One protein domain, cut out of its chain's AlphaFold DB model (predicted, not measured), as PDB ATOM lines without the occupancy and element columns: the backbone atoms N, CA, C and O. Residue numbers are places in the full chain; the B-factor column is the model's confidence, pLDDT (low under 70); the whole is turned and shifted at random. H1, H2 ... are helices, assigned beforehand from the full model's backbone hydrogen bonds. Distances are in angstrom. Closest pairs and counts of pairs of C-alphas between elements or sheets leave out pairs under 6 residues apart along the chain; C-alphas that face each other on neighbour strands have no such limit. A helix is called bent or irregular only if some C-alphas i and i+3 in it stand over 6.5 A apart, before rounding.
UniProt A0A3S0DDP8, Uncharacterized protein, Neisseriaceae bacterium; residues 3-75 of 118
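Overview. This is residues 3 to 75 of the 118 residues of an uncharacterized protein of Neisseriaceae bacterium (UniProt A0A3S0DDP8). A helical hairpin of two long helices, H3 and H4, makes the long body; the short H1 crosses H4 toward the hairpin's open end, the short H2 sits beside the first turns of H3, and H5 lies beyond the open end of the hairpin. The closed end of the hairpin, at Phe 38, lies toward the other end of the longest axis. The printed part has 73 residues with five named helices, H1 to H5 in chain order, and no named strand; the class is all helix. It is compact, with a radius of gyration of the C-alphas of 11.9 A, and elongated, with spans of 36 by 22 by 18 A.

Arrangement. After residues 3 to 7 comes H1, residues 8 to 13, and after a tight link H2, residues 16 to 21. They only just touch, with 3 pairs of C-alphas within 8 A, and only at the corner by their link; the closest C-alphas are those of Ile 12 and Ile 18, 6.3 A apart. H3, residues 23 to 37, only just touches H2, only at the corner and with residues 25 to 29 alone, the closest C-alphas being those of His 19 and Arg 26 at 6.8 A; the two stand at a shallow tilt of 22 degrees, opposite ways. H3 and H4, residues 39 to 55, form a helical hairpin: they touch with 24 pairs of C-alphas within 8 A, the closest those of Trp 32 and Gly 45 at 4.2 A, at a shallow tilt of 24 degrees, opposite ways. H4 only just touches H1, with 3 pairs and with residues 49 to 53 alone; the closest C-alphas are those of Glu 9 and Ile 49, 7.2 A apart, and the lines are about perpendicular at 88 degrees. H5, residues 58 to 68, is apart from H1, H3 and H4, and close but not clearly touching H2, the closest C-alphas being those of Leu 21 and Ile 63 at 7.5 A. In H1 and H5 every O i to N i+4 pair is within hydrogen-bond range; in H3 9 of 11 are, in H4 11 of 13, and in H2 0 of 2, with 2 of its 3 O i to N i+3 pairs within range.

Along the chain. H1 begins at C-alpha 8 at (30.882, -45.373, 38.037). H3 is 21.4 A long and irregular, with C-alphas 24 and 27 7.7 A apart. H4 is 24.9 A long, from C-alpha 39 at (24.735, -49.791, 55.415), and irregular, with C-alphas 40 and 43 8.0 A apart. H5 is 15.3 A long and ends at C-alpha 68 at (26.901, -38.425, 27.292). H1 and H2 measure 6.9 A and 9.3 A.

Size, cuts and confidence. The two C-alphas farthest apart are those of Gly 40 and Gly 69, 36.8 A, while the first and last printed C-alphas, of Ile 3 and Asn 75, are 6.1 A apart. The printed part has no cut, and the four links between helices are tight. The mean pLDDT of the printed part is 95.3, and no printed residue is under 70.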
ATOM      1  N   ILE A   3      34.985 -44.237  32.553       94.62
ATOM      2  CA  ILE A   3      34.189 -44.933  33.569       94.62
ATOM      3  C   ILE A   3      35.043 -46.046  34.181       94.62
ATOM      4  O   ILE A   3      35.572 -46.903  33.472       94.62
ATOM      5  N   ASN A   4      35.163 -46.055  35.503       93.06
ATOM      6  CA  ASN A   4      35.917 -47.038  36.274       93.06
ATOM      7  C   ASN A   4      35.284 -47.239  37.663       93.06
ATOM      8  O   ASN A   4      34.340 -46.547  38.041       93.06
ATOM      9  N   LEU A   5      35.816 -48.165  38.467       90.50
ATOM     10  CA  LEU A   5      35.274 -48.458  39.805       90.50
ATOM     11  C   LEU A   5      35.198 -47.251  40.755       90.50
ATOM     12  O   LEU A   5      34.438 -47.302  41.716       90.50
ATOM     13  N   LYS A   6      36.002 -46.204  40.540       90.25
ATOM     14  CA  LYS A   6      36.048 -45.039  41.431       90.25
ATOM     15  C   LYS A   6      34.932 -44.039  41.148       90.25
ATOM     16  O   LYS A   6      34.595 -43.282  42.046       90.25
ATOM     17  N   ASN A   7      34.426 -43.991  39.916       94.50
ATOM     18  CA  ASN A   7      33.507 -42.940  39.466       94.50
ATOM     19  C   ASN A   7      32.188 -43.465  38.884       94.50
ATOM     20  O   ASN A   7      31.265 -42.683  38.678       94.50
ATOM     21  N   ILE A   8      32.077 -44.771  38.632       95.19
ATOM     22  CA  ILE A   8      30.882 -45.373  38.037       95.19
ATOM     23  C   ILE A   8      29.630 -45.162  38.887       95.19
ATOM     24  O   ILE A   8      28.538 -45.034  38.345       95.19
ATOM     25  N   GLU A   9      29.772 -45.099  40.209       95.88
ATOM     26  CA  GLU A   9      28.641 -44.860  41.098       95.88
ATOM     27  C   GLU A   9      28.012 -43.484  40.815       95.88
ATOM     28  O   GLU A   9      26.832 -43.401  40.480       95.88
ATOM     29  N   ASP A  10      28.834 -42.433  40.808       96.06
ATOM     30  CA  ASP A  10      28.438 -41.051  40.502       96.06
ATOM     31  C   ASP A  10      27.958 -40.861  39.062       96.06
ATOM     32  O   ASP A  10      27.017 -40.113  38.808       96.06
ATOM     33  N   GLN A  11      28.612 -41.525  38.108       95.69
ATOM     34  CA  GLN A  11      28.353 -41.317  36.685       95.69
ATOM     35  C   GLN A  11      27.179 -42.136  36.149       95.69
ATOM     36  O   GLN A  11      26.571 -41.726  35.164       95.69
ATOM     37  N   ILE A  12      26.892 -43.293  36.750       96.44
ATOM     38  CA  ILE A  12      25.910 -44.261  36.250       96.44
ATOM     39  C   ILE A  12      24.807 -44.510  37.273       96.44
ATOM     40  O   ILE A  12      23.641 -44.284  36.970       96.44
ATOM     41  N   PHE A  13      25.157 -44.987  38.469       96.69
ATOM     42  CA  PHE A  13      24.174 -45.510  39.427       96.69
ATOM     43  C   PHE A  13      23.326 -44.416  40.086       96.69
ATOM     44  O   PHE A  13      22.161 -44.637  40.413       96.69
ATOM     45  N   PHE A  14      23.872 -43.212  40.257       96.69
ATOM     46  CA  PHE A  14      23.080 -42.068  40.711       96.69
ATOM     47  C   PHE A  14      22.218 -41.441  39.599       96.69
ATOM     48  O   PHE A  14      21.297 -40.679  39.908       96.69
ATOM     49  N   ASP A  15      22.451 -41.770  38.322       96.31
ATOM     50  CA  ASP A  15      21.665 -41.248  37.200       96.31
ATOM     51  C   ASP A  15      20.510 -42.192  36.818       96.31
ATOM     52  O   ASP A  15      20.619 -43.091  35.981       96.31
ATOM     53  N   GLU A  16      19.330 -41.916  37.376       94.88
ATOM     54  CA  GLU A  16      18.100 -42.672  37.105       94.88
ATOM     55  C   GLU A  16      17.676 -42.669  35.619       94.88
ATOM     56  O   GLU A  16      16.850 -43.491  35.205       94.88
ATOM     57  N   LYS A  17      18.199 -41.764  34.778       96.81
ATOM     58  CA  LYS A  17      17.950 -41.823  33.327       96.81
ATOM     59  C   LYS A  17      18.733 -42.959  32.684       96.81
ATOM     60  O   LYS A  17      18.200 -43.605  31.784       96.81
ATOM     61  N   ILE A  18      19.941 -43.232  33.167       95.50
ATOM     62  CA  ILE A  18      20.785 -44.315  32.664       95.50
ATOM     63  C   ILE A  18      20.175 -45.677  32.999       95.50
ATOM     64  O   ILE A  18      20.177 -46.568  32.153       95.50
ATOM     65  N   HIS A  19      19.520 -45.820  34.155       96.62
ATOM     66  CA  HIS A  19      18.794 -47.049  34.506       96.62
ATOM     67  C   HIS A  19      17.748 -47.451  33.457       96.62
ATOM     68  O   HIS A  19      17.518 -48.634  33.216       96.62
ATOM     69  N   LYS A  20      17.123 -46.466  32.800       96.38
ATOM     70  CA  LYS A  20      16.129 -46.705  31.743       96.38
ATOM     71  C   LYS A  20      16.754 -47.146  30.422       96.38
ATOM     72  O   LYS A  20      16.055 -47.742  29.609       96.38
ATOM     73  N   LEU A  21      18.031 -46.834  30.199       97.12
ATOM     74  CA  LEU A  21      18.765 -47.245  29.002       97.12
ATOM     75  C   LEU A  21      19.167 -48.720  29.054       97.12
ATOM     76  O   LEU A  21      19.335 -49.318  27.997       97.12
ATOM     77  N   PHE A  22      19.276 -49.291  30.258       96.94
ATOM     78  CA  PHE A  22      19.736 -50.661  30.479       96.94
ATOM     79  C   PHE A  22      18.748 -51.490  31.318       96.94
ATOM     80  O   PHE A  22      19.047 -51.857  32.463       96.94
ATOM     81  N   PRO A  23      17.547 -51.789  30.789       96.19
ATOM     82  CA  PRO A  23      16.538 -52.566  31.510       96.19
ATOM     83  C   PRO A  23      17.019 -53.970  31.917       96.19
ATOM     84  O   PRO A  23      16.578 -54.496  32.939       96.19
ATOM     85  N   GLU A  24      17.945 -54.565  31.169       97.75
ATOM     86  CA  GLU A  24      18.581 -55.851  31.462       97.75
ATOM     87  C   GLU A  24      19.424 -55.838  32.748       97.75
ATOM     88  O   GLU A  24      19.563 -56.874  33.397       97.75
ATOM     89  N   PHE A  25      19.923 -54.671  33.172       97.94
ATOM     90  CA  PHE A  25      20.702 -54.505  34.404       97.94
ATOM     91  C   PHE A  25      19.872 -54.008  35.590       97.94
ATOM     92  O   PHE A  25      20.422 -53.721  36.653       97.94
ATOM     93  N   ARG A  26      18.540 -53.956  35.458       97.25
ATOM     94  CA  ARG A  26      17.634 -53.474  36.510       97.25
ATOM     95  C   ARG A  26      17.889 -54.118  37.874       97.25
ATOM     96  O   ARG A  26      17.900 -53.416  38.882       97.25
ATOM     97  N   GLY A  27      18.139 -55.428  37.903       97.75
ATOM     98  CA  GLY A  27      18.436 -56.143  39.145       97.75
ATOM     99  C   GLY A  27      19.683 -55.611  39.862       97.75
ATOM    100  O   GLY A  27      19.674 -55.507  41.084       97.75
ATOM    101  N   LEU A  28      20.719 -55.207  39.120       97.75
ATOM    102  CA  LEU A  28      21.947 -54.638  39.685       97.75
ATOM    103  C   LEU A  28      21.701 -53.235  40.251       97.75
ATOM    104  O   LEU A  28      22.169 -52.924  41.345       97.75
ATOM    105  N   PHE A  29      20.921 -52.403  39.553       98.06
ATOM    106  CA  PHE A  29      20.556 -51.072  40.048       98.06
ATOM    107  C   PHE A  29      19.705 -51.148  41.323       98.06
ATOM    108  O   PHE A  29      19.946 -50.410  42.276       98.06
ATOM    109  N   GLU A  30      18.739 -52.070  41.383       96.69
ATOM    110  CA  GLU A  30      17.902 -52.275  42.571       96.69
ATOM    111  C   GLU A  30      18.718 -52.809  43.759       96.69
ATOM    112  O   GLU A  30      18.587 -52.298  44.874       96.69
ATOM    113  N   GLN A  31      19.610 -53.780  43.530       96.88
ATOM    114  CA  GLN A  31      20.512 -54.301  44.564       96.88
ATOM    115  C   GLN A  31      21.442 -53.218  45.119       96.88
ATOM    116  O   GLN A  31      21.599 -53.102  46.339       96.88
ATOM    117  N   TRP A  32      22.014 -52.387  44.246       97.44
ATOM    118  CA  TRP A  32      22.812 -51.241  44.667       97.44
ATOM    119  C   TRP A  32      21.979 -50.238  45.475       97.44
ATOM    120  O   TRP A  32      22.380 -49.859  46.574       97.44
ATOM    121  N   LYS A  33      20.777 -49.877  45.014       96.38
ATOM    122  CA  LYS A  33      19.906 -48.919  45.710       96.38
ATOM    123  C   LYS A  33      19.537 -49.387  47.120       96.38
ATOM    124  O   LYS A  33      19.566 -48.592  48.058       96.38
ATOM    125  N   ILE A  34      19.258 -50.680  47.287       96.44
ATOM    126  CA  ILE A  34      19.037 -51.297  48.606       96.44
ATOM    127  C   ILE A  34      20.299 -51.177  49.471       96.44
ATOM    128  O   ILE A  34      20.210 -50.834  50.647       96.44
ATOM    129  N   SER A  35      21.485 -51.415  48.905       96.31
ATOM    130  CA  SER A  35      22.744 -51.318  49.655       96.31
ATOM    131  C   SER A  35      23.049 -49.910  50.179       96.31
ATOM    132  O   SER A  35      23.600 -49.777  51.269       96.31
ATOM    133  N   VAL A  36      22.640 -48.868  49.448       94.12
ATOM    134  CA  VAL A  36      22.778 -47.467  49.877       94.12
ATOM    135  C   VAL A  36      21.832 -47.156  51.042       94.12
ATOM    136  O   VAL A  36      22.191 -46.419  51.956       94.12
ATOM    137  N   GLN A  37      20.632 -47.746  51.047       94.75
ATOM    138  CA  GLN A  37      19.648 -47.566  52.122       94.75
ATOM    139  C   GLN A  37      20.014 -48.321  53.406       94.75
ATOM    140  O   GLN A  37      19.696 -47.862  54.502       94.75
ATOM    141  N   PHE A  38      20.684 -49.469  53.283       94.44
ATOM    142  CA  PHE A  38      21.038 -50.337  54.403       94.44
ATOM    143  C   PHE A  38      22.559 -50.523  54.484       94.44
ATOM    144  O   PHE A  38      23.096 -51.416  53.827       94.44
ATOM    145  N   PRO A  39      23.268 -49.768  55.348       87.56
ATOM    146  CA  PRO A  39      24.735 -49.791  55.415       87.56
ATOM    147  C   PRO A  39      25.355 -51.179  55.643       87.56
ATOM    148  O   PRO A  39      26.449 -51.462  55.157       87.56
ATOM    149  N   GLY A  40      24.644 -52.085  56.329       92.12
ATOM    150  CA  GLY A  40      25.075 -53.477  56.524       92.12
ATOM    151  C   GLY A  40      25.181 -54.297  55.229       92.12
ATOM    152  O   GLY A  40      25.785 -55.366  55.229       92.12
ATOM    153  N   LEU A  41      24.634 -53.794  54.120       92.44
ATOM    154  CA  LEU A  41      24.655 -54.420  52.802       92.44
ATOM    155  C   LEU A  41      25.661 -53.769  51.843       92.44
ATOM    156  O   LEU A  41      25.614 -54.045  50.648       92.44
ATOM    157  N   GLY A  42      26.611 -52.958  52.322       89.38
ATOM    158  CA  GLY A  42      27.580 -52.274  51.449       89.38
ATOM    159  C   GLY A  42      28.354 -53.201  50.490       89.38
ATOM    160  O   GLY A  42      28.678 -52.809  49.370       89.38
ATOM    161  N   ASN A  43      28.594 -54.461  50.873       91.06
ATOM    162  CA  ASN A  43      29.218 -55.456  49.987       91.06
ATOM    163  C   ASN A  43      28.335 -55.829  48.785       91.06
ATOM    164  O   ASN A  43      28.862 -56.086  47.704       91.06
ATOM    165  N   LEU A  44      27.010 -55.831  48.952       92.12
ATOM    166  CA  LEU A  44      26.060 -56.064  47.862       92.12
ATOM    167  C   LEU A  44      26.127 -54.930  46.830       92.12
ATOM    168  O   LEU A  44      26.146 -55.199  45.630       92.12
ATOM    169  N   GLY A  45      26.242 -53.681  47.289       93.38
ATOM    170  CA  GLY A  45      26.405 -52.513  46.419       93.38
ATOM    171  C   GLY A  45      27.676 -52.577  45.593       93.38
ATOM    172  O   GLY A  45      27.628 -52.519  44.367       93.38
ATOM    173  N   LYS A  46      28.813 -52.806  46.260       91.94
ATOM    174  CA  LYS A  46      30.114 -52.971  45.594       91.94
ATOM    175  C   LYS A  46      30.093 -54.096  44.561       91.94
ATOM    176  O   LYS A  46      30.634 -53.938  43.470       91.94
ATOM    177  N   ARG A  47      29.451 -55.221  44.890       92.50
ATOM    178  CA  ARG A  47      29.285 -56.346  43.966       92.50
ATOM    179  C   ARG A  47      28.439 -55.962  42.752       92.50
ATOM    180  O   ARG A  47      28.846 -56.260  41.638       92.50
ATOM    181  N   SER A  48      27.319 -55.272  42.961       95.06
ATOM    182  CA  SER A  48      26.425 -54.831  41.879       95.06
ATOM    183  C   SER A  48      27.136 -53.888  40.906       95.06
ATOM    184  O   SER A  48      27.037 -54.055  39.692       95.06
ATOM    185  N   ILE A  49      27.920 -52.947  41.441       94.81
ATOM    186  CA  ILE A  49      28.766 -52.036  40.660       94.81
ATOM    187  C   ILE A  49      29.773 -52.814  39.803       94.81
ATOM    188  O   ILE A  49      29.919 -52.557  38.608       94.81
ATOM    189  N   LEU A  50      30.464 -53.775  40.415       92.12
ATOM    190  CA  LEU A  50      31.490 -54.579  39.757       92.12
ATOM    191  C   LEU A  50      30.902 -55.468  38.657       92.12
ATOM    192  O   LEU A  50      31.457 -55.539  37.560       92.12
ATOM    193  N   GLU A  51      29.772 -56.120  38.932       93.88
ATOM    194  CA  GLU A  51      29.058 -56.940  37.953       93.88
ATOM    195  C   GLU A  51      28.577 -56.096  36.768       93.88
ATOM    196  O   GLU A  51      28.797 -56.494  35.623       93.88
ATOM    197  N   PHE A  52      28.025 -54.903  37.013       95.88
ATOM    198  CA  PHE A  52      27.611 -53.989  35.948       95.88
ATOM    199  C   PHE A  52      28.796 -53.567  35.073       95.88
ATOM    200  O   PHE A  52      28.757 -53.742  33.855       95.88
ATOM    201  N   LEU A  53      29.880 -53.075  35.686       93.88
ATOM    202  CA  LEU A  53      31.075 -52.620  34.968       93.88
ATOM    203  C   LEU A  53      31.647 -53.725  34.063       93.88
ATOM    204  O   LEU A  53      32.017 -53.474  32.915       93.88
ATOM    205  N   ASN A  54      31.682 -54.962  34.561       91.19
ATOM    206  CA  ASN A  54      32.185 -56.106  33.809       91.19
ATOM    207  C   ASN A  54      31.224 -56.570  32.703       91.19
ATOM    208  O   ASN A  54      31.694 -57.016  31.649       91.19
ATOM    209  N   ALA A  55      29.913 -56.421  32.901       94.00
ATOM    210  CA  ALA A  55      28.882 -56.797  31.936       94.00
ATOM    211  C   ALA A  55      28.723 -55.805  30.765       94.00
ATOM    212  O   ALA A  55      28.130 -56.158  29.742       94.00
ATOM    213  N   LEU A  56      29.268 -54.586  30.861       94.81
ATOM    214  CA  LEU A  56      29.252 -53.619  29.757       94.81
ATOM    215  C   LEU A  56      29.963 -54.181  28.517       94.81
ATOM    216  O   LEU A  56      31.138 -54.538  28.567       94.81
ATOM    217  N   ASN A  57      29.270 -54.249  27.386       95.31
ATOM    218  CA  ASN A  57      29.837 -54.670  26.106       95.31
ATOM    219  C   ASN A  57      29.920 -53.470  25.148       95.31
ATOM    220  O   ASN A  57      29.549 -52.351  25.500       95.31
ATOM    221  N   SER A  58      30.409 -53.696  23.930       95.75
ATOM    222  CA  SER A  58      30.574 -52.636  22.931       95.75
ATOM    223  C   SER A  58      29.265 -51.930  22.559       95.75
ATOM    224  O   SER A  58      29.292 -50.740  22.256       95.75
ATOM    225  N   ASP A  59      28.126 -52.620  22.598       97.62
ATOM    226  CA  ASP A  59      26.831 -52.012  22.286       97.62
ATOM    227  C   ASP A  59      26.333 -51.142  23.443       97.62
ATOM    228  O   ASP A  59      25.859 -50.029  23.216       97.62
ATOM    229  N   HIS A  60      26.545 -51.580  24.688       97.81
ATOM    230  CA  HIS A  60      26.263 -50.757  25.864       97.81
ATOM    231  C   HIS A  60      27.122 -49.487  25.882       97.81
ATOM    232  O   HIS A  60      26.619 -48.408  26.188       97.81
ATOM    233  N   ILE A  61      28.400 -49.589  25.496       97.12
ATOM    234  CA  ILE A  61      29.308 -48.435  25.418       97.12
ATOM    235  C   ILE A  61      28.779 -47.401  24.418       97.12
ATOM    236  O   ILE A  61      28.657 -46.238  24.781       97.12
ATOM    237  N   LYS A  62      28.342 -47.812  23.222       97.94
ATOM    238  CA  LYS A  62      27.745 -46.889  22.236       97.94
ATOM    239  C   LYS A  62      26.494 -46.179  22.759       97.94
ATOM    240  O   LYS A  62      26.252 -45.016  22.433       97.94
ATOM    241  N   ILE A  63      25.674 -46.870  23.556       98.00
ATOM    242  CA  ILE A  63      24.499 -46.264  24.200       98.00
ATOM    243  C   ILE A  63      24.944 -45.173  25.182       98.00
ATOM    244  O   ILE A  63      24.378 -44.079  25.163       98.00
ATOM    245  N   LEU A  64      25.978 -45.440  25.988       97.44
ATOM    246  CA  LEU A  64      26.559 -44.452  26.902       97.44
ATOM    247  C   LEU A  64      27.172 -43.268  26.144       97.44
ATOM    248  O   LEU A  64      26.919 -42.127  26.513       97.44
ATOM    249  N   GLU A  65      27.907 -43.506  25.058       98.00
ATOM    250  CA  GLU A  65      28.498 -42.447  24.224       98.00
ATOM    251  C   GLU A  65      27.434 -41.511  23.661       98.00
ATOM    252  O   GLU A  65      27.552 -40.287  23.739       98.00
ATOM    253  N   LYS A  66      26.338 -42.088  23.159       98.06
ATOM    254  CA  LYS A  66      25.188 -41.320  22.686       98.06
ATOM    255  C   LYS A  66      24.523 -40.531  23.814       98.06
ATOM    256  O   LYS A  66      24.075 -39.412  23.575       98.06
ATOM    257  N   TYR A  67      24.429 -41.106  25.011       97.50
ATOM    258  CA  TYR A  67      23.825 -40.448  26.167       97.50
ATOM    259  C   TYR A  67      24.667 -39.265  26.667       97.50
ATOM    260  O   TYR A  67      24.129 -38.183  26.890       97.50
ATOM    261  N   PHE A  68      25.982 -39.453  26.799       96.31
ATOM    262  CA  PHE A  68      26.901 -38.425  27.292       96.31
ATOM    263  C   PHE A  68      27.350 -37.431  26.213       96.31
ATOM    264  O   PHE A  68      27.875 -36.369  26.546       96.31
ATOM    265  N   GLY A  69      27.156 -37.750  24.930       97.44
ATOM    266  CA  GLY A  69      27.587 -36.910  23.809       97.44
ATOM    267  C   GLY A  69      29.109 -36.852  23.639       97.44
ATOM    268  O   GLY A  69      29.632 -35.872  23.112       97.44
ATOM    269  N   THR A  70      29.830 -37.865  24.119       97.06
ATOM    270  CA  THR A  70      31.294 -37.962  24.068       97.06
ATOM    271  C   THR A  70      31.717 -39.427  24.068       97.06
ATOM    272  O   THR A  70      30.967 -40.275  24.548       97.06
ATOM    273  N   ASP A  71      32.919 -39.719  23.578       96.75
ATOM    274  CA  ASP A  71      33.494 -41.066  23.608       96.75
ATOM    275  C   ASP A  71      33.614 -41.577  25.050       96.75
ATOM    276  O   ASP A  71      33.983 -40.828  25.966       96.75
ATOM    277  N   VAL A  72      33.335 -42.863  25.264       96.94
ATOM    278  CA  VAL A  72      33.304 -43.484  26.592       96.94
ATOM    279  C   VAL A  72      34.299 -44.631  26.633       96.94
ATOM    280  O   VAL A  72      34.188 -45.617  25.912       96.94
ATOM    281  N   ILE A  73      35.261 -44.526  27.544       94.88
ATOM    282  CA  ILE A  73      36.241 -45.574  27.815       94.88
ATOM    283  C   ILE A  73      35.858 -46.237  29.133       94.88
ATOM    284  O   ILE A  73      35.792 -45.577  30.170       94.88
ATOM    285  N   VAL A  74      35.603 -47.544  29.094       93.56
ATOM    286  CA  VAL A  74      35.249 -48.338  30.276       93.56
ATOM    287  C   VAL A  74      36.464 -49.134  30.734       93.56
ATOM    288  O   VAL A  74      36.852 -50.121  30.107       93.56
ATOM    289  N   ASN A  75      37.035 -48.737  31.865       89.94
ATOM    290  CA  ASN A  75      38.150 -49.428  32.493       89.94
ATOM    291  C   ASN A  75      37.621 -50.530  33.409       89.94
ATOM    292  O   ASN A  75      37.374 -50.326  34.600       89.94
TER     293      ASN A  75